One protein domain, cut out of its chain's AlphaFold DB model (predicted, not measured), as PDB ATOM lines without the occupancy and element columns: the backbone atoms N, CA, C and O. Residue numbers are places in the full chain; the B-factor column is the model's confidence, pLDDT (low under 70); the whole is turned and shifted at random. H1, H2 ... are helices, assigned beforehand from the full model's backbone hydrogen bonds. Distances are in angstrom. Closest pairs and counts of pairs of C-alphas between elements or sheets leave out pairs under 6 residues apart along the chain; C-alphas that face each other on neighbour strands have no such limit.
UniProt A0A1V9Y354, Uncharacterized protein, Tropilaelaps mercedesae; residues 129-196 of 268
ATOM      1  N   SER A 129     300.048 173.340 174.207       92.25
ATOM      2  CA  SER A 129     299.124 174.401 174.626       92.25
ATOM      3  C   SER A 129     299.818 175.771 174.723       92.25
ATOM      4  O   SER A 129     299.382 176.722 174.068       92.25
ATOM      5  N   GLN A 130     300.929 175.869 175.458       91.56
ATOM      6  CA  GLN A 130     301.748 177.077 175.611       91.56
ATOM      7  C   GLN A 130     302.290 177.561 174.257       91.56
ATOM      8  O   GLN A 130     302.103 178.714 173.883       91.56
ATOM      9  N   SER A 131     302.845 176.658 173.449       93.00
ATOM     10  CA  SER A 131     303.294 176.907 172.077       93.00
ATOM     11  C   SER A 131     302.172 177.426 171.162       93.00
ATOM     12  O   SER A 131     302.415 178.237 170.262       93.00
ATOM     13  N   ARG A 132     300.916 176.995 171.372       91.50
ATOM     14  CA  ARG A 132     299.744 177.535 170.657       91.50
ATOM     15  C   ARG A 132     299.363 178.930 171.164       91.50
ATOM     16  O   ARG A 132     299.041 179.781 170.336       91.50
ATOM     17  N   LYS A 133     299.429 179.183 172.480       90.88
ATOM     18  CA  LYS A 133     299.231 180.520 173.076       90.88
ATOM     19  C   LYS A 133     300.273 181.512 172.543       90.88
ATOM     20  O   LYS A 133     299.888 182.511 171.945       90.88
ATOM     21  N   LEU A 134     301.566 181.183 172.622       91.44
ATOM     22  CA  LEU A 134     302.672 182.009 172.115       91.44
ATOM     23  C   LEU A 134     302.510 182.355 170.627       91.44
ATOM     24  O   LEU A 134     302.619 183.522 170.252       91.44
ATOM     25  N   ARG A 135     302.159 181.378 169.776       93.50
ATOM     26  CA  ARG A 135     301.880 181.629 168.348       93.50
ATOM     27  C   ARG A 135     300.695 182.574 168.123       93.50
ATOM     28  O   ARG A 135     300.768 183.427 167.240       93.50
ATOM     29  N   ARG A 136     299.627 182.472 168.925       92.19
ATOM     30  CA  ARG A 136     298.494 183.416 168.882       92.19
ATOM     31  C   ARG A 136     298.906 184.818 169.342       92.19
ATOM     32  O   ARG A 136     298.532 185.786 168.689       92.19
ATOM     33  N   THR A 137     299.693 184.954 170.410       90.19
ATOM     34  CA  THR A 137     300.212 186.255 170.877       90.19
ATOM     35  C   THR A 137     301.117 186.907 169.837       90.19
ATOM     36  O   THR A 137     300.852 188.039 169.443       90.19
ATOM     37  N   ALA A 138     302.088 186.179 169.280       92.38
ATOM     38  CA  ALA A 138     302.962 186.692 168.223       92.38
ATOM     39  C   ALA A 138     302.181 187.148 166.973       92.38
ATOM     40  O   ALA A 138     302.485 188.194 166.397       92.38
ATOM     41  N   ALA A 139     301.135 186.411 166.575       92.12
ATOM     42  CA  ALA A 139     300.253 186.820 165.481       92.12
ATOM     43  C   ALA A 139     299.513 188.138 165.787       92.12
ATOM     44  O   ALA A 139     299.476 189.023 164.936       92.12
ATOM     45  N   ARG A 140     298.984 188.297 167.008       92.19
ATOM     46  CA  ARG A 140     298.291 189.518 167.462       92.19
ATOM     47  C   ARG A 140     299.222 190.724 167.517       92.19
ATOM     48  O   ARG A 140     298.907 191.753 166.928       92.19
ATOM     49  N   MET A 141     300.409 190.565 168.104       92.88
ATOM     50  CA  MET A 141     301.441 191.607 168.124       92.88
ATOM     51  C   MET A 141     301.840 192.037 166.707       92.88
ATOM     52  O   MET A 141     301.956 193.229 166.438       92.88
ATOM     53  N   LYS A 142     301.995 191.087 165.771       94.88
ATOM     54  CA  LYS A 142     302.309 191.389 164.366       94.88
ATOM     55  C   LYS A 142     301.176 192.141 163.659       94.88
ATOM     56  O   LYS A 142     301.461 193.057 162.891       94.88
ATOM     57  N   LEU A 143     299.916 191.772 163.901       91.94
ATOM     58  CA  LEU A 143     298.745 192.451 163.332       91.94
ATOM     59  C   LEU A 143     298.618 193.887 163.854       91.94
ATOM     60  O   LEU A 143     298.521 194.816 163.055       91.94
ATOM     61  N   TYR A 144     298.700 194.074 165.173       92.31
ATOM     62  CA  TYR A 144     298.594 195.389 165.805       92.31
ATOM     63  C   TYR A 144     299.759 196.305 165.407       92.31
ATOM     64  O   TYR A 144     299.529 197.401 164.894       92.31
ATOM     65  N   LYS A 145     301.008 195.821 165.482       94.56
ATOM     66  CA  LYS A 145     302.189 196.580 165.037       94.56
ATOM     67  C   LYS A 145     302.121 196.961 163.553       94.56
ATOM     68  O   LYS A 145     302.590 198.032 163.187       94.56
ATOM     69  N   LYS A 146     301.512 196.133 162.691       93.62
ATOM     70  CA  LYS A 146     301.292 196.474 161.270       93.62
ATOM     71  C   LYS A 146     300.271 197.609 161.082       93.62
ATOM     72  O   LYS A 146     300.405 198.360 160.122       93.62
ATOM     73  N   LYS A 147     299.259 197.719 161.951       91.00
ATOM     74  CA  LYS A 147     298.209 198.755 161.882       91.00
ATOM     75  C   LYS A 147     298.624 200.075 162.552       91.00
ATOM     76  O   LYS A 147     298.361 201.125 161.979       91.00
ATOM     77  N   TYR A 148     299.285 200.026 163.713       91.06
ATOM     78  CA  TYR A 148     299.548 201.205 164.560       91.06
ATOM     79  C   TYR A 148     301.038 201.532 164.771       91.06
ATOM     80  O   TYR A 148     301.361 202.590 165.300       91.06
ATOM     81  N   GLY A 149     301.966 200.641 164.402       93.31
ATOM     82  CA  GLY A 149     303.412 200.797 164.642       93.31
ATOM     83  C   GLY A 149     303.864 200.559 166.093       93.31
ATOM     84  O   GLY A 149     305.033 200.244 166.327       93.31
ATOM     85  N   THR A 150     302.943 200.642 167.051       93.00
ATOM     86  CA  THR A 150     303.140 200.478 168.497       93.00
ATOM     87  C   THR A 150     303.115 199.006 168.955       93.00
ATOM     88  O   THR A 150     302.669 198.124 168.209       93.00
ATOM     89  N   PRO A 151     303.627 198.691 170.165       92.00
ATOM     90  CA  PRO A 151     303.430 197.380 170.792       92.00
ATOM     91  C   PRO A 151     301.947 197.126 171.114       92.00
ATOM     92  O   PRO A 151     301.169 198.064 171.256       92.00
ATOM     93  N   LEU A 152     301.568 195.849 171.227       93.00
ATOM     94  CA  LEU A 152     300.205 195.425 171.567       93.00
ATOM     95  C   LEU A 152     299.869 195.816 173.025       93.00
ATOM     96  O   LEU A 152     300.621 195.406 173.908       93.00
ATOM     97  N   PRO A 153     298.771 196.548 173.293       93.88
ATOM     98  CA  PRO A 153     298.294 196.806 174.654       93.88
ATOM     99  C   PRO A 153     297.833 195.532 175.368       93.88
ATOM    100  O   PRO A 153     297.363 194.589 174.725       93.88
ATOM    101  N   GLU A 154     297.932 195.521 176.699       92.06
ATOM    102  CA  GLU A 154     297.675 194.337 177.533       92.06
ATOM    103  C   GLU A 154     296.225 193.825 177.430       92.06
ATOM    104  O   GLU A 154     295.992 192.620 177.357       92.06
ATOM    105  N   GLU A 155     295.269 194.737 177.236       90.81
ATOM    106  CA  GLU A 155     293.839 194.477 176.984       90.81
ATOM    107  C   GLU A 155     293.571 193.466 175.845       90.81
ATOM    108  O   GLU A 155     292.559 192.764 175.836       90.81
ATOM    109  N   TYR A 156     294.485 193.351 174.876       89.06
ATOM    110  CA  TYR A 156     294.330 192.490 173.700       89.06
ATOM    111  C   TYR A 156     295.031 191.120 173.826       89.06
ATOM    112  O   TYR A 156     295.047 190.343 172.861       89.06
ATOM    113  N   TYR A 157     295.609 190.786 174.989       88.00
ATOM    114  CA  TYR A 157     296.380 189.547 175.188       88.00
ATOM    115  C   TYR A 157     295.533 188.275 175.308       88.00
ATOM    116  O   TYR A 157     296.067 187.185 175.079       88.00
ATOM    117  N   ASP A 158     294.218 188.381 175.503       89.12
ATOM    118  CA  ASP A 158     293.300 187.229 175.534       89.12
ATOM    119  C   ASP A 158     292.359 187.147 174.321       89.12
ATOM    120  O   ASP A 158     291.949 186.053 173.923       89.12
ATOM    121  N   ILE A 159     292.119 188.267 173.631       88.75
ATOM    122  CA  ILE A 159     291.240 188.330 172.452       88.75
ATOM    123  C   ILE A 159     291.788 187.463 171.311       88.75
ATOM    124  O   ILE A 159     292.984 187.470 171.016       88.75
ATOM    125  N   THR A 160     290.930 186.692 170.636       90.62
ATOM    126  CA  THR A 160     291.380 185.821 169.536       90.62
ATOM    127  C   THR A 160     291.874 186.644 168.332       90.62
ATOM    128  O   THR A 160     291.324 187.709 168.061       90.62
ATOM    129  N   PRO A 161     292.883 186.185 167.558       86.88
ATOM    130  CA  PRO A 161     293.424 186.969 166.443       86.88
ATOM    131  C   PRO A 161     292.399 187.477 165.403       86.88
ATOM    132  O   PRO A 161     292.585 188.601 164.949       86.88
ATOM    133  N   PRO A 162     291.332 186.732 165.028       88.19
ATOM    134  CA  PRO A 162     290.294 187.251 164.129       88.19
ATOM    135  C   PRO A 162     289.449 188.350 164.786       88.19
ATOM    136  O   PRO A 162     289.277 189.415 164.205       88.19
ATOM    137  N   SER A 163     289.004 188.120 166.027       90.62
ATOM    138  CA  SER A 163     288.224 189.088 166.810       90.62
ATOM    139  C   SER A 163     289.013 190.374 167.085       90.62
ATOM    140  O   SER A 163     288.439 191.458 167.076       90.62
ATOM    141  N   LEU A 164     290.341 190.282 167.231       89.94
ATOM    142  CA  LEU A 164     291.212 191.453 167.306       89.94
ATOM    143  C   LEU A 164     291.148 192.288 166.017       89.94
ATOM    144  O   LEU A 164     291.040 193.503 166.103       89.94
ATOM    145  N   VAL A 165     291.200 191.671 164.831       88.88
ATOM    146  CA  VAL A 165     291.106 192.421 163.562       88.88
ATOM    147  C   VAL A 165     289.764 193.146 163.464       88.88
ATOM    148  O   VAL A 165     289.744 194.341 163.182       88.88
ATOM    149  N   GLU A 166     288.666 192.456 163.774       92.62
ATOM    150  CA  GLU A 166     287.320 193.035 163.773       92.62
ATOM    151  C   GLU A 166     287.179 194.199 164.769       92.62
ATOM    152  O   GLU A 166     286.650 195.253 164.415       92.62
ATOM    153  N   ALA A 167     287.703 194.052 165.991       89.12
ATOM    154  CA  ALA A 167     287.678 195.102 167.005       89.12
ATOM    155  C   ALA A 167     288.437 196.364 166.557       89.12
ATOM    156  O   ALA A 167     287.914 197.471 166.693       89.12
ATOM    157  N   LEU A 168     289.632 196.205 165.975       88.25
ATOM    158  CA  LEU A 168     290.448 197.324 165.486       88.25
ATOM    159  C   LEU A 168     289.809 198.010 164.266       88.25
ATOM    160  O   LEU A 168     289.816 199.237 164.167       88.25
ATOM    161  N   ASP A 169     289.213 197.241 163.349       91.38
ATOM    162  CA  ASP A 169     288.520 197.798 162.182       91.38
ATOM    163  C   ASP A 169     287.218 198.519 162.577       91.38
ATOM    164  O   ASP A 169     286.915 199.586 162.032       91.38
ATOM    165  N   LYS A 170     286.496 198.016 163.588       94.38
ATOM    166  CA  LYS A 170     285.343 198.697 164.199       94.38
ATOM    167  C   LYS A 170     285.751 200.005 164.878       94.38
ATOM    168  O   LYS A 170     285.113 201.030 164.641       94.38
ATOM    169  N   GLU A 171     286.826 200.000 165.666       90.94
ATOM    170  CA  GLU A 171     287.335 201.203 166.330       90.94
ATOM    171  C   GLU A 171     287.753 202.272 165.306       90.94
ATOM    172  O   GLU A 171     287.367 203.437 165.418       90.94
ATOM    173  N   MET A 172     288.463 201.874 164.243       90.81
ATOM    174  CA  MET A 172     288.833 202.760 163.138       90.81
ATOM    175  C   MET A 172     287.594 203.352 162.443       90.81
ATOM    176  O   MET A 172     287.545 204.562 162.196       90.81
ATOM    177  N   ALA A 173     286.567 202.540 162.172       93.38
ATOM    178  CA  ALA A 173     285.300 203.014 161.619       93.38
ATOM    179  C   ALA A 173     284.594 204.008 162.561       93.38
ATOM    180  O   ALA A 173     284.062 205.023 162.106       93.38
ATOM    181  N   ASP A 174     284.633 203.783 163.875       94.75
ATOM    182  CA  ASP A 174     284.081 204.703 164.872       94.75
ATOM    183  C   ASP A 174     284.864 206.014 164.971       94.75
ATOM    184  O   ASP A 174     284.252 207.081 165.063       94.75
ATOM    185  N   GLN A 175     286.194 205.984 164.867       94.12
ATOM    186  CA  GLN A 175     287.004 207.201 164.771       94.12
ATOM    187  C   GLN A 175     286.674 208.008 163.503       94.12
ATOM    188  O   GLN A 175     286.562 209.235 163.573       94.12
ATOM    189  N   ILE A 176     286.476 207.346 162.356       95.44
ATOM    190  CA  ILE A 176     286.056 207.995 161.101       95.44
ATOM    191  C   ILE A 176     284.662 208.618 161.264       95.44
ATOM    192  O   ILE A 176     284.488 209.804 160.974       95.44
ATOM    193  N   ARG A 177     283.690 207.872 161.807       95.75
ATOM    194  CA  ARG A 177     282.327 208.366 162.076       95.75
ATOM    195  C   ARG A 177     282.322 209.557 163.042       95.75
ATOM    196  O   ARG A 177     281.637 210.544 162.776       95.75
ATOM    197  N   LYS A 178     283.119 209.519 164.117       97.31
ATOM    198  CA  LYS A 178     283.288 210.637 165.066       97.31
ATOM    199  C   LYS A 178     283.883 211.878 164.386       97.31
ATOM    200  O   LYS A 178     283.334 212.969 164.538       97.31
ATOM    201  N   LYS A 179     284.945 211.720 163.585       96.88
ATOM    202  CA  LYS A 179     285.561 212.821 162.816       96.88
ATOM    203  C   LYS A 179     284.586 213.432 161.805       96.88
ATOM    204  O   LYS A 179     284.522 214.654 161.701       96.88
ATOM    205  N   LEU A 180     283.800 212.612 161.104       97.38
ATOM    206  CA  LEU A 180     282.787 213.086 160.158       97.38
ATOM    207  C   LEU A 180     281.672 213.874 160.864       97.38
ATOM    208  O   LEU A 180     281.374 214.993 160.454       97.38
ATOM    209  N   ARG A 181     281.121 213.350 161.969       96.75
ATOM    210  CA  ARG A 181     280.123 214.064 162.791       96.75
ATOM    211  C   ARG A 181     280.656 215.406 163.299       96.75
ATOM    212  O   ARG A 181     279.962 216.410 163.194       96.75
ATOM    213  N   SER A 182     281.895 215.445 163.792       96.62
ATOM    214  CA  SER A 182     282.537 216.686 164.246       96.62
ATOM    215  C   SER A 182     282.681 217.715 163.115       96.62
ATOM    216  O   SER A 182     282.356 218.882 163.326       96.62
ATOM    217  N   LYS A 183     283.069 217.286 161.903       97.81
ATOM    218  CA  LYS A 183     283.104 218.160 160.718       97.81
ATOM    219  C   LYS A 183     281.725 218.731 160.386       97.81
ATOM    220  O   LYS A 183     281.608 219.946 160.279       97.81
ATOM    221  N   ILE A 184     280.696 217.885 160.300       97.62
ATOM    222  CA  ILE A 184     279.314 218.303 160.006       97.62
ATOM    223  C   ILE A 184     278.837 219.340 161.034       97.62
ATOM    224  O   ILE A 184     278.410 220.425 160.654       97.62
ATOM    225  N   MET A 185     279.003 219.072 162.335       96.44
ATOM    226  CA  MET A 185     278.628 220.021 163.392       96.44
ATOM    227  C   MET A 185     279.405 221.344 163.308       96.44
ATOM    228  O   MET A 185     278.828 222.408 163.525       96.44
ATOM    229  N   SER A 186     280.698 221.303 162.967       97.44
ATOM    230  CA  SER A 186     281.495 222.522 162.775       97.44
ATOM    231  C   SER A 186     281.043 223.334 161.556       97.44
ATOM    232  O   SER A 186     280.982 224.557 161.632       97.44
ATOM    233  N   GLN A 187     280.649 222.666 160.468       97.19
ATOM    234  CA  GLN A 187     280.150 223.304 159.251       97.19
ATOM    235  C   GLN A 187     278.779 223.950 159.481       97.19
ATOM    236  O   GLN A 187     278.599 225.106 159.112       97.19
ATOM    237  N   ILE A 188     277.860 223.259 160.166       96.44
ATOM    238  CA  ILE A 188     276.560 223.817 160.575       96.44
ATOM    239  C   ILE A 188     276.767 225.076 161.427       96.44
ATOM    240  O   ILE A 188     276.149 226.105 161.170       96.44
ATOM    241  N   ARG A 189     277.685 225.032 162.403       95.62
ATOM    242  CA  ARG A 189     277.987 226.189 163.261       95.62
ATOM    243  C   ARG A 189     278.567 227.371 162.478       95.62
ATOM    244  O   ARG A 189     278.217 228.508 162.771       95.62
ATOM    245  N   LEU A 190     279.429 227.125 161.491       95.56
ATOM    246  CA  LEU A 190     279.956 228.177 160.612       95.56
ATOM    247  C   LEU A 190     278.865 228.760 159.701       95.56
ATOM    248  O   LEU A 190     278.792 229.974 159.548       95.56
ATOM    249  N   GLN A 191     277.984 227.919 159.156       94.75
ATOM    250  CA  GLN A 191     276.857 228.356 158.331       94.75
ATOM    251  C   GLN A 191     275.891 229.245 159.129       94.75
ATOM    252  O   GLN A 191     275.534 230.320 158.659       94.75
ATOM    253  N   GLN A 192     275.555 228.856 160.365       93.62
ATOM    254  CA  GLN A 192     274.732 229.653 161.287       93.62
ATOM    255  C   GLN A 192     275.352 231.012 161.641       93.62
ATOM    256  O   GLN A 192     274.620 231.968 161.876       93.62
ATOM    257  N   LEU A 193     276.684 231.111 161.705       91.00
ATOM    258  CA  LEU A 193     277.371 232.389 161.920       91.00
ATOM    259  C   LEU A 193     277.360 233.258 160.654       91.00
ATOM    260  O   LEU A 193     277.204 234.467 160.765       91.00
ATOM    261  N   SER A 194     277.479 232.646 159.473       89.06
ATOM    262  CA  SER A 194     277.457 233.351 158.187       89.06
ATOM    263  C   SER A 194     276.085 233.930 157.842       89.06
ATOM    264  O   SER A 194     276.022 235.029 157.305       89.06
ATOM    265  N   THR A 195     274.989 233.215 158.118       82.44
ATOM    266  CA  THR A 195     273.638 233.736 157.838       82.44
ATOM    267  C   THR A 195     273.295 234.896 158.766       82.44
ATOM    268  O   THR A 195     272.745 235.898 158.332       82.44
ATOM    269  N   ARG A 196     273.700 234.803 160.037       70.75
ATOM    270  CA  ARG A 196     273.350 235.789 161.065       70.75
ATOM    271  C   ARG A 196     274.031 237.153 160.900       70.75
ATOM    272  O   ARG A 196     273.630 238.080 161.584       70.75
TER     273      ARG A 196
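What this domain is: This is residues 129 to 196 of the 268 residues of an uncharacterized protein of Tropilaelaps mercedesae (UniProt A0A1V9Y354). A long helix, H2, makes most of the length, and its residues 170 to 196 stick out as a free arm, of which 170 to 195 belong to H2. At its start a shorter helix, H1, runs the same way beside it, and a long loop folds back between them. The printed part has 68 residues with two named helices, H1 then H2, and no named strand: all helix. It is extended, a rod with a radius of gyration of the C-alphas of 19.1 A, spanning 68 by 19 by 16 A.

How they stand to each other: Look first at H2, residues 161 to 195, and then at H1, residues 129 to 148. They touch through residues 161 to 165 of H2 and 136 to 143 of H1 alone; the closest C-alphas, of Arg 140 and Pro 161, are 5.6 A apart. Their lines stand at a shallow tilt of 24 degrees, the same way. In H1 and H2 every O i to N i+4 pair is within hydrogen-bond range.

Where its parts are: Find C-alpha 161 at (293.424, 186.969, 166.443); from there H2 runs 51.5 A to C-alpha 195 at (273.638, 233.736, 157.838). H1 begins at C-alpha 129, (299.124, 174.401, 174.626), and is 28.6 A long.

The domain as a whole: The farthest C-alphas, of Ser 129 and Arg 196, are 67.9 A apart. Residues 149 to 160 are a long link, the printed part has no cut, and no printed residue is under 70 in pLDDT.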